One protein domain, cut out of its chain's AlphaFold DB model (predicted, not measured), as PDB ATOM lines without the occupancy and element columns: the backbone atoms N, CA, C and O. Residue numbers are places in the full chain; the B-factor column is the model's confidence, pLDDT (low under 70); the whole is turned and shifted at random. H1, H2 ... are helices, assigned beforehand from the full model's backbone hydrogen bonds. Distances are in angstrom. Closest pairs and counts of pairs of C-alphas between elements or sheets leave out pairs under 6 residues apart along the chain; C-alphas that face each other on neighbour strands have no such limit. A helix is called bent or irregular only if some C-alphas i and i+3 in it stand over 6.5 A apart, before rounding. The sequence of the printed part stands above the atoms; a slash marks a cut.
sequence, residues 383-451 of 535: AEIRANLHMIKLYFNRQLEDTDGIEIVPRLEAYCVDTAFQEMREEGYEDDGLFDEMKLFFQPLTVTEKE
ATOM      1  N   ALA A 383      33.444  18.738  17.128       84.38
ATOM      2  CA  ALA A 383      32.378  17.876  17.622       84.38
ATOM      3  C   ALA A 383      31.662  18.477  18.842       84.38
ATOM      4  O   ALA A 383      30.432  18.506  18.857       84.38
ATOM      5  N   GLU A 384      32.392  19.028  19.818       84.69
ATOM      6  CA  GLU A 384      31.793  19.665  21.002       84.69
ATOM      7  C   GLU A 384      30.931  20.882  20.637       84.69
ATOM      8  O   GLU A 384      29.809  21.010  21.128       84.69
ATOM      9  N   ILE A 385      31.406  21.760  19.742       87.81
ATOM     10  CA  ILE A 385      30.619  22.918  19.278       87.81
ATOM     11  C   ILE A 385      29.325  22.441  18.622       87.81
ATOM     12  O   ILE A 385      28.250  22.947  18.941       87.81
ATOM     13  N   ARG A 386      29.410  21.462  17.718       87.81
ATOM     14  CA  ARG A 386      28.243  20.929  17.005       87.81
ATOM     15  C   ARG A 386      27.257  20.250  17.958       87.81
ATOM     16  O   ARG A 386      26.062  20.508  17.852       87.81
ATOM     17  N   ALA A 387      27.743  19.474  18.926       89.06
ATOM     18  CA  ALA A 387      26.908  18.849  19.947       89.06
ATOM     19  C   ALA A 387      26.173  19.897  20.795       89.06
ATOM     20  O   ALA A 387      24.960  19.799  20.977       89.06
ATOM     21  N   ASN A 388      26.873  20.943  21.239       90.62
ATOM     22  CA  ASN A 388      26.268  22.052  21.975       90.62
ATOM     23  C   ASN A 388      25.220  22.790  21.126       90.62
ATOM     24  O   ASN A 388      24.119  23.046  21.604       90.62
ATOM     25  N   LEU A 389      25.504  23.076  19.852       92.12
ATOM     26  CA  LEU A 389      24.528  23.679  18.936       92.12
ATOM     27  C   LEU A 389      23.301  22.780  18.729       92.12
ATOM     28  O   LEU A 389      22.179  23.281  18.690       92.12
ATOM     29  N   HIS A 390      23.479  21.461  18.638       91.12
ATOM     30  CA  HIS A 390      22.371  20.507  18.550       91.12
ATOM     31  C   HIS A 390      21.518  20.488  19.823       91.12
ATOM     32  O   HIS A 390      20.290  20.509  19.742       91.12
ATOM     33  N   MET A 391      22.140  20.547  21.004       89.94
ATOM     34  CA  MET A 391      21.419  20.698  22.273       89.94
ATOM     35  C   MET A 391      20.595  21.991  22.309       89.94
ATOM     36  O   MET A 391      19.447  21.976  22.756       89.94
ATOM     37  N   ILE A 392      21.125  23.085  21.752       92.19
ATOM     38  CA  ILE A 392      20.382  24.341  21.594       92.19
ATOM     39  C   ILE A 392      19.198  24.154  20.630       92.19
ATOM     40  O   ILE A 392      18.094  24.587  20.956       92.19
ATOM     41  N   LYS A 393      19.366  23.465  19.485       91.56
ATOM     42  CA  LYS A 393      18.244  23.146  18.571       91.56
ATOM     43  C   LYS A 393      17.127  22.396  19.297       91.56
ATOM     44  O   LYS A 393      15.960  22.767  19.184       91.56
ATOM     45  N   LEU A 394      17.483  21.361  20.060       89.94
ATOM     46  CA  LEU A 394      16.529  20.569  20.839       89.94
ATOM     47  C   LEU A 394      15.795  21.419  21.878       89.94
ATOM     48  O   LEU A 394      14.590  21.257  22.065       89.94
ATOM     49  N   TYR A 395      16.500  22.346  22.528       91.50
ATOM     50  CA  TYR A 395      15.889  23.285  23.462       91.50
ATOM     51  C   TYR A 395      14.858  24.190  22.773       91.50
ATOM     52  O   TYR A 395      13.735  24.288  23.265       91.50
ATOM     53  N   PHE A 396      15.185  24.778  21.616       92.00
ATOM     54  CA  PHE A 396      14.241  25.580  20.825       92.00
ATOM     55  C   PHE A 396      13.006  24.774  20.419       92.00
ATOM     56  O   PHE A 396      11.885  25.214  20.656       92.00
ATOM     57  N   ASN A 397      13.205  23.572  19.877       87.75
ATOM     58  CA  ASN A 397      12.102  22.699  19.484       87.75
ATOM     59  C   ASN A 397      11.189  22.339  20.652       87.75
ATOM     60  O   ASN A 397       9.980  22.284  20.479       87.75
ATOM     61  N   ARG A 398      11.751  22.122  21.844       88.12
ATOM     62  CA  ARG A 398      10.962  21.852  23.047       88.12
ATOM     63  C   ARG A 398      10.150  23.065  23.496       88.12
ATOM     64  O   ARG A 398       9.027  22.892  23.951       88.12
ATOM     65  N   GLN A 399      10.702  24.277  23.403       88.81
ATOM     66  CA  GLN A 399       9.945  25.496  23.728       88.81
ATOM     67  C   GLN A 399       8.865  25.802  22.681       88.81
ATOM     68  O   GLN A 399       7.885  26.463  22.998       88.81
ATOM     69  N   LEU A 400       9.032  25.316  21.449       88.38
ATOM     70  CA  LEU A 400       8.131  25.551  20.319       88.38
ATOM     71  C   LEU A 400       7.300  24.314  19.932       88.38
ATOM     72  O   LEU A 400       6.778  24.264  18.822       88.38
ATOM     73  N   GLU A 401       7.176  23.319  20.815       79.69
ATOM     74  CA  GLU A 401       6.564  22.016  20.497       79.69
ATOM     75  C   GLU A 401       5.103  22.140  20.023       79.69
ATOM     76  O   GLU A 401       4.673  21.393  19.145       79.69
ATOM     77  N   ASP A 402       4.376  23.141  20.529       74.25
ATOM     78  CA  ASP A 402       2.981  23.431  20.170       74.25
ATOM     79  C   ASP A 402       2.837  24.309  18.904       74.25
ATOM     80  O   ASP A 402       1.724  24.657  18.506       74.25
ATOM     81  N   THR A 403       3.944  24.704  18.259       77.56
ATOM     82  CA  THR A 403       3.923  25.567  17.067       77.56
ATOM     83  C   THR A 403       3.931  24.746  15.777       77.56
ATOM     84  O   THR A 403       4.866  23.994  15.492       77.56
ATOM     85  N   ASP A 404       2.907  24.938  14.943       72.25
ATOM     86  CA  ASP A 404       2.800  24.268  13.646       72.25
ATOM     87  C   ASP A 404       3.970  24.612  12.706       72.25
ATOM     88  O   ASP A 404       4.370  25.767  12.549       72.25
ATOM     89  N   GLY A 405       4.479  23.587  12.016       68.69
ATOM     90  CA  GLY A 405       5.518  23.714  10.987       68.69
ATOM     91  C   GLY A 405       6.953  23.549  11.491       68.69
ATOM     92  O   GLY A 405       7.861  23.434  10.667       68.69
ATOM     93  N   ILE A 406       7.175  23.472  12.808       78.12
ATOM     94  CA  ILE A 406       8.505  23.227  13.380       78.12
ATOM     95  C   ILE A 406       8.974  21.807  13.035       78.12
ATOM     96  O   ILE A 406       8.262  20.814  13.210       78.12
ATOM     97  N   GLU A 407      10.190  21.709  12.500       73.62
ATOM     98  CA  GLU A 407      10.791  20.443  12.092       73.62
ATOM     99  C   GLU A 407      11.152  19.598  13.323       73.62
ATOM    100  O   GLU A 407      11.826  20.062  14.245       73.62
ATOM    101  N   ILE A 408      10.723  18.331  13.335       78.31
ATOM    102  CA  ILE A 408      11.112  17.394  14.392       78.31
ATOM    103  C   ILE A 408      12.584  17.050  14.191       78.31
ATOM    104  O   ILE A 408      12.949  16.427  13.199       78.31
ATOM    105  N   VAL A 409      13.413  17.439  15.154       81.00
ATOM    106  CA  VAL A 409      14.858  17.187  15.144       81.00
ATOM    107  C   VAL A 409      15.152  15.856  15.858       81.00
ATOM    108  O   VAL A 409      14.525  15.566  16.882       81.00
ATOM    109  N   PRO A 410      16.073  15.022  15.341       81.25
ATOM    110  CA  PRO A 410      16.454  13.759  15.975       81.25
ATOM    111  C   PRO A 410      17.158  13.978  17.319       81.25
ATOM    112  O   PRO A 410      17.686  15.053  17.603       81.25
ATOM    113  N   ARG A 411      17.212  12.932  18.154       82.31
ATOM    114  CA  ARG A 411      17.850  13.016  19.483       82.31
ATOM    115  C   ARG A 411      19.339  13.338  19.386       82.31
ATOM    116  O   ARG A 411      19.842  14.095  20.207       82.31
ATOM    117  N   LEU A 412      20.022  12.827  18.365       83.88
ATOM    118  CA  LEU A 412      21.390  13.192  18.002       83.88
ATOM    119  C   LEU A 412      21.446  13.619  16.534       83.88
ATOM    120  O   LEU A 412      20.745  13.071  15.694       83.88
ATOM    121  N   GLU A 413      22.299  14.576  16.192       84.12
ATOM    122  CA  GLU A 413      22.562  14.901  14.788       84.12
ATOM    123  C   GLU A 413      23.570  13.894  14.218       84.12
ATOM    124  O   GLU A 413      24.639  13.690  14.799       84.12
ATOM    125  N   ALA A 414      23.262  13.277  13.071       85.06
ATOM    126  CA  ALA A 414      24.146  12.287  12.442       85.06
ATOM    127  C   ALA A 414      25.568  12.826  12.227       85.06
ATOM    128  O   ALA A 414      26.551  12.172  12.566       85.06
ATOM    129  N   TYR A 415      25.664  14.077  11.773       84.12
ATOM    130  CA  TYR A 415      26.940  14.749  11.552       84.12
ATOM    131  C   TYR A 415      27.758  14.943  12.841       84.12
ATOM    132  O   TYR A 415      28.988  14.883  12.794       84.12
ATOM    133  N   CYS A 416      27.107  15.152  13.994       84.69
ATOM    134  CA  CYS A 416      27.796  15.237  15.286       84.69
ATOM    135  C   CYS A 416      28.465  13.903  15.629       84.69
ATOM    136  O   CYS A 416      29.631  13.889  16.017       84.69
ATOM    137  N   VAL A 417      27.746  12.792  15.436       85.75
ATOM    138  CA  VAL A 417      28.279  11.440  15.659       85.75
ATOM    139  C   VAL A 417      29.443  11.179  14.707       85.75
ATOM    140  O   VAL A 417      30.523  10.805  15.148       85.75
ATOM    141  N   ASP A 418      29.275  11.445  13.412       87.12
ATOM    142  CA  ASP A 418      30.342  11.236  12.430       87.12
ATOM    143  C   ASP A 418      31.606  12.049  12.744       87.12
ATOM    144  O   ASP A 418      32.711  11.516  12.670       87.12
ATOM    145  N   THR A 419      31.446  13.317  13.133       85.19
ATOM    146  CA  THR A 419      32.573  14.198  13.474       85.19
ATOM    147  C   THR A 419      33.267  13.741  14.755       85.19
ATOM    148  O   THR A 419      34.492  13.689  14.780       85.19
ATOM    149  N   ALA A 420      32.514  13.349  15.787       85.69
ATOM    150  CA  ALA A 420      33.083  12.851  17.039       85.69
ATOM    151  C   ALA A 420      33.917  11.580  16.818       85.69
ATOM    152  O   ALA A 420      35.051  11.494  17.280       85.69
ATOM    153  N   PHE A 421      33.402  10.618  16.046       86.62
ATOM    154  CA  PHE A 421      34.149   9.400  15.717       86.62
ATOM    155  C   PHE A 421      35.351   9.682  14.802       86.62
ATOM    156  O   PHE A 421      36.357   8.985  14.882       86.62
ATOM    157  N   GLN A 422      35.294  10.710  13.956       86.19
ATOM    158  CA  GLN A 422      36.458  11.123  13.176       86.19
ATOM    159  C   GLN A 422      37.551  11.743  14.067       86.19
ATOM    160  O   GLN A 422      38.712  11.370  13.925       86.19
ATOM    161  N   GLU A 423      37.192  12.614  15.017       83.75
ATOM    162  CA  GLU A 423      38.135  13.185  15.995       83.75
ATOM    163  C   GLU A 423      38.760  12.084  16.869       83.75
ATOM    164  O   GLU A 423      39.978  12.009  17.007       83.75
ATOM    165  N   MET A 424      37.951  11.152  17.380       80.75
ATOM    166  CA  MET A 424      38.449  10.020  18.170       80.75
ATOM    167  C   MET A 424      39.377   9.093  17.362       80.75
ATOM    168  O   MET A 424      40.363   8.579  17.891       80.75
ATOM    169  N   ARG A 425      39.108   8.890  16.066       82.44
ATOM    170  CA  ARG A 425      40.022   8.148  15.184       82.44
ATOM    171  C   ARG A 425      41.371   8.857  15.073       82.44
ATOM    172  O   ARG A 425      42.411   8.213  15.174       82.44
ATOM    173  N   GLU A 426      41.359  10.173  14.883       80.81
ATOM    174  CA  GLU A 426      42.575  10.990  14.788       80.81
ATOM    175  C   GLU A 426      43.383  10.997  16.098       80.81
ATOM    176  O   GLU A 426      44.611  11.084  16.061       80.81
ATOM    177  N   GLU A 427      42.715  10.830  17.242       80.25
ATOM    178  CA  GLU A 427      43.333  10.674  18.566       80.25
ATOM    179  C   GLU A 427      43.831   9.243  18.864       80.25
ATOM    180  O   GLU A 427      44.486   9.024  19.885       80.25
ATOM    181  N   GLY A 428      43.589   8.282  17.965       76.88
ATOM    182  CA  GLY A 428      44.105   6.912  18.063       76.88
ATOM    183  C   GLY A 428      43.206   5.923  18.813       76.88
ATOM    184  O   GLY A 428      43.683   4.866  19.213       76.88
ATOM    185  N   TYR A 429      41.915   6.223  18.993       75.12
ATOM    186  CA  TYR A 429      40.958   5.314  19.652       75.12
ATOM    187  C   TYR A 429      40.415   4.192  18.739       75.12
ATOM    188  O   TYR A 429      39.587   3.395  19.175       75.12
ATOM    189  N   GLU A 430      40.837   4.118  17.472       77.88
ATOM    190  CA  GLU A 430      40.329   3.135  16.496       77.88
ATOM    191  C   GLU A 430      40.826   1.694  16.756       77.88
ATOM    192  O   GLU A 430      40.166   0.731  16.359       77.88
ATOM    193  N   ASP A 431      41.945   1.527  17.467       71.00
ATOM    194  CA  ASP A 431      42.677   0.253  17.563       71.00
ATOM    195  C   ASP A 431      41.981  -0.850  18.395       71.00
ATOM    196  O   ASP A 431      42.395  -2.012  18.350       71.00
ATOM    197  N   ASP A 432      40.897  -0.537  19.111       66.06
ATOM    198  CA  ASP A 432      40.237  -1.471  20.037       66.06
ATOM    199  C   ASP A 432      39.231  -2.429  19.362       66.06
ATOM    200  O   ASP A 432      38.621  -3.266  20.031       66.06
ATOM    201  N   GLY A 433      39.007  -2.318  18.045       69.56
ATOM    202  CA  GLY A 433      38.097  -3.185  17.271       69.56
ATOM    203  C   GLY A 433      36.597  -3.029  17.589       69.56
ATOM    204  O   GLY A 433      35.759  -3.502  16.828       69.56
ATOM    205  N   LEU A 434      36.256  -2.326  18.673       78.31
ATOM    206  CA  LEU A 434      34.894  -1.968  19.095       78.31
ATOM    207  C   LEU A 434      34.418  -0.629  18.512       78.31
ATOM    208  O   LEU A 434      33.264  -0.244  18.690       78.31
ATOM    209  N   PHE A 435      35.302   0.097  17.827       79.75
ATOM    210  CA  PHE A 435      35.065   1.472  17.400       79.75
ATOM    211  C   PHE A 435      33.877   1.599  16.430       79.75
ATOM    212  O   PHE A 435      32.986   2.427  16.629       79.75
ATOM    213  N   ASP A 436      33.794   0.715  15.433       81.94
ATOM    214  CA  ASP A 436      32.674   0.689  14.485       81.94
ATOM    215  C   ASP A 436      31.363   0.216  15.138       81.94
ATOM    216  O   ASP A 436      30.286   0.728  14.821       81.94
ATOM    217  N   GLU A 437      31.433  -0.715  16.095       83.94
ATOM    218  CA  GLU A 437      30.259  -1.186  16.847       83.94
ATOM    219  C   GLU A 437      29.682  -0.077  17.736       83.94
ATOM    220  O   GLU A 437      28.465   0.120  17.789       83.94
ATOM    221  N   MET A 438      30.551   0.708  18.379       84.56
ATOM    222  CA  MET A 438      30.149   1.893  19.132       84.56
ATOM    223  C   MET A 438      29.487   2.931  18.227       84.56
ATOM    224  O   MET A 438      28.481   3.520  18.613       84.56
ATOM    225  N   LYS A 439      29.990   3.139  17.005       85.00
ATOM    226  CA  LYS A 439      29.354   4.058  16.052       85.00
ATOM    227  C   LYS A 439      27.946   3.592  15.672       85.00
ATOM    228  O   LYS A 439      27.007   4.393  15.674       85.00
ATOM    229  N   LEU A 440      27.782   2.295  15.404       85.31
ATOM    230  CA  LEU A 440      26.483   1.681  15.106       85.31
ATOM    231  C   LEU A 440      25.487   1.826  16.265       85.31
ATOM    232  O   LEU A 440      24.295   2.001  16.018       85.31
ATOM    233  N   PHE A 441      25.957   1.819  17.515       86.56
ATOM    234  CA  PHE A 441      25.106   2.041  18.688       86.56
ATOM    235  C   PHE A 441      24.434   3.425  18.696       86.56
ATOM    236  O   PHE A 441      23.289   3.545  19.133       86.56
ATOM    237  N   PHE A 442      25.097   4.470  18.188       85.19
ATOM    238  CA  PHE A 442      24.533   5.827  18.148       85.19
ATOM    239  C   PHE A 442      23.614   6.080  16.949       85.19
ATOM    240  O   PHE A 442      22.795   6.996  16.998       85.19
ATOM    241  N   GLN A 443      23.696   5.269  15.893       81.88
ATOM    242  CA  GLN A 443      22.924   5.464  14.662       81.88
ATOM    243  C   GLN A 443      21.395   5.498  14.873       81.88
ATOM    244  O   GLN A 443      20.742   6.358  14.290       81.88
ATOM    245  N   PRO A 444      20.772   4.663  15.728       83.56
ATOM    246  CA  PRO A 444      19.334   4.757  15.981       83.56
ATOM    247  C   PRO A 444      18.894   6.091  16.598       83.56
ATOM    248  O   PRO A 444      17.742   6.486  16.443       83.56
ATOM    249  N   LEU A 445      19.787   6.793  17.303       84.12
ATOM    250  CA  LEU A 445      19.487   8.082  17.931       84.12
ATOM    251  C   LEU A 445      19.524   9.246  16.932       84.12
ATOM    252  O   LEU A 445      19.040  10.333  17.258       84.12
ATOM    253  N   THR A 446      20.082   9.025  15.739       84.19
ATOM    254  CA  THR A 446      20.172  10.037  14.679       84.19
ATOM    255  C   THR A 446      18.969  10.050  13.743       84.19
ATOM    256  O   THR A 446      18.882  10.907  12.867       84.19
ATOM    257  N   VAL A 447      18.022   9.138  13.968       81.25
ATOM    258  CA  VAL A 447      16.792   8.977  13.193       81.25
ATOM    259  C   VAL A 447      15.610   9.514  14.004       81.25
ATOM    260  O   VAL A 447      15.491   9.270  15.206       81.25
ATOM    261  N   THR A 448      14.723  10.264  13.359       77.25
ATOM    262  CA  THR A 448      13.491  10.777  13.974       77.25
ATOM    263  C   THR A 448      12.426   9.685  14.095       77.25
ATOM    264  O   THR A 448      12.389   8.727  13.323       77.25
ATOM    265  N   GLU A 449      11.471   9.843  15.018       70.31
ATOM    266  CA  GLU A 449      10.350   8.893  15.135       70.31
ATOM    267  C   GLU A 449       9.531   8.792  13.839       70.31
ATOM    268  O   GLU A 449       9.061   7.711  13.501       70.31
ATOM    269  N   LYS A 450       9.411   9.887  13.075       69.56
ATOM    270  CA  LYS A 450       8.739   9.895  11.767       69.56
ATOM    271  C   LYS A 450       9.456   9.024  10.737       69.56
ATOM    272  O   LYS A 450       8.792   8.341   9.967       69.56
ATOM    273  N   GLU A 451      10.783   9.027  10.734       67.75
ATOM    274  CA  GLU A 451      11.595   8.191   9.839       67.75
ATOM    275  C   GLU A 451      11.589   6.714  10.258       67.75
ATOM    276  O   GLU A 451      11.719   5.833   9.411       67.75
TER     277      GLU A 451
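This is residues 383 to 451 of the 535 residues of the protein "Hypothetical protein" of Adineta steineri (UniProt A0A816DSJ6). Three helices lie roughly alongside one another in one flat layer, with H2 between H1 and H4 and running the opposite way to both. H1 is slid along so that it meets H2 with residues 383 to 387 alone, and from its far end a long loop, residues 400 to 413, returns to H2; residues 399 to 405 stick out at that end. Opposite the free-standing loop, the backbone folds back from H2 through the short H3, residues 429 to 432, into H4. The 69 printed residues hold four named helices, in the order H1, H2, H3, H4, and no named strand; the class is all helix. The whole is loose, with a radius of gyration of the C-alphas of 14.4 A, and flat, spanning 46 by 24 by 11 A.

H1, residues 383 to 399, touches H2, residues 414 to 426, with its residues 383 to 387 alone. Their closest C-alphas, those of Ala 383 and Ala 420, are 5.1 A apart. The two form a helical hairpin, running opposite ways at a shallow tilt of 19 degrees. H3, residues 429 to 432, is close to H2 but not clearly touching, the closest C-alphas being those of Met 424 and Glu 430, 7.3 A apart. H4, residues 435 to 446, touches H2, running opposite ways at a shallow tilt of 18 degrees. Their closest C-alphas, those of Ala 414 and Thr 446, are 5.1 A apart. H3 and H4 are close but not clearly touching, with C-alphas 429 and 435 at 7.4 A as the closest. H1 is apart from H3 and from H4. In H1 and H2 every O i to N i+4 pair is within hydrogen-bond range; in H4 4 of 8 are, and H3 is too short for such a pair.

H1 begins at C-alpha 383 at (32.378, 17.876, 17.622) and is 24.5 A long from first to last C-alpha. H2 begins at C-alpha 414 at (24.146, 12.287, 12.442) and is 18.6 A long. H3 and H4 are only just irregular: C-alphas 429 and 432 are 6.8 A apart, and C-alphas 441 and 444 are 6.9 A apart. H4 is 17.4 A long and ends at C-alpha 446 at (20.172, 10.037, 14.679).

The two C-alphas farthest apart, those of Asp 404 and Asp 431, are 46.7 A apart. The printed part has no cut. The link from H1 to H2, 14 residues, is long; those from H2 to H3 and from H3 to H4 are tight. The mean pLDDT of the printed part is 82.4, and residues 405, 432 to 433 and 450 to 451 are under 70.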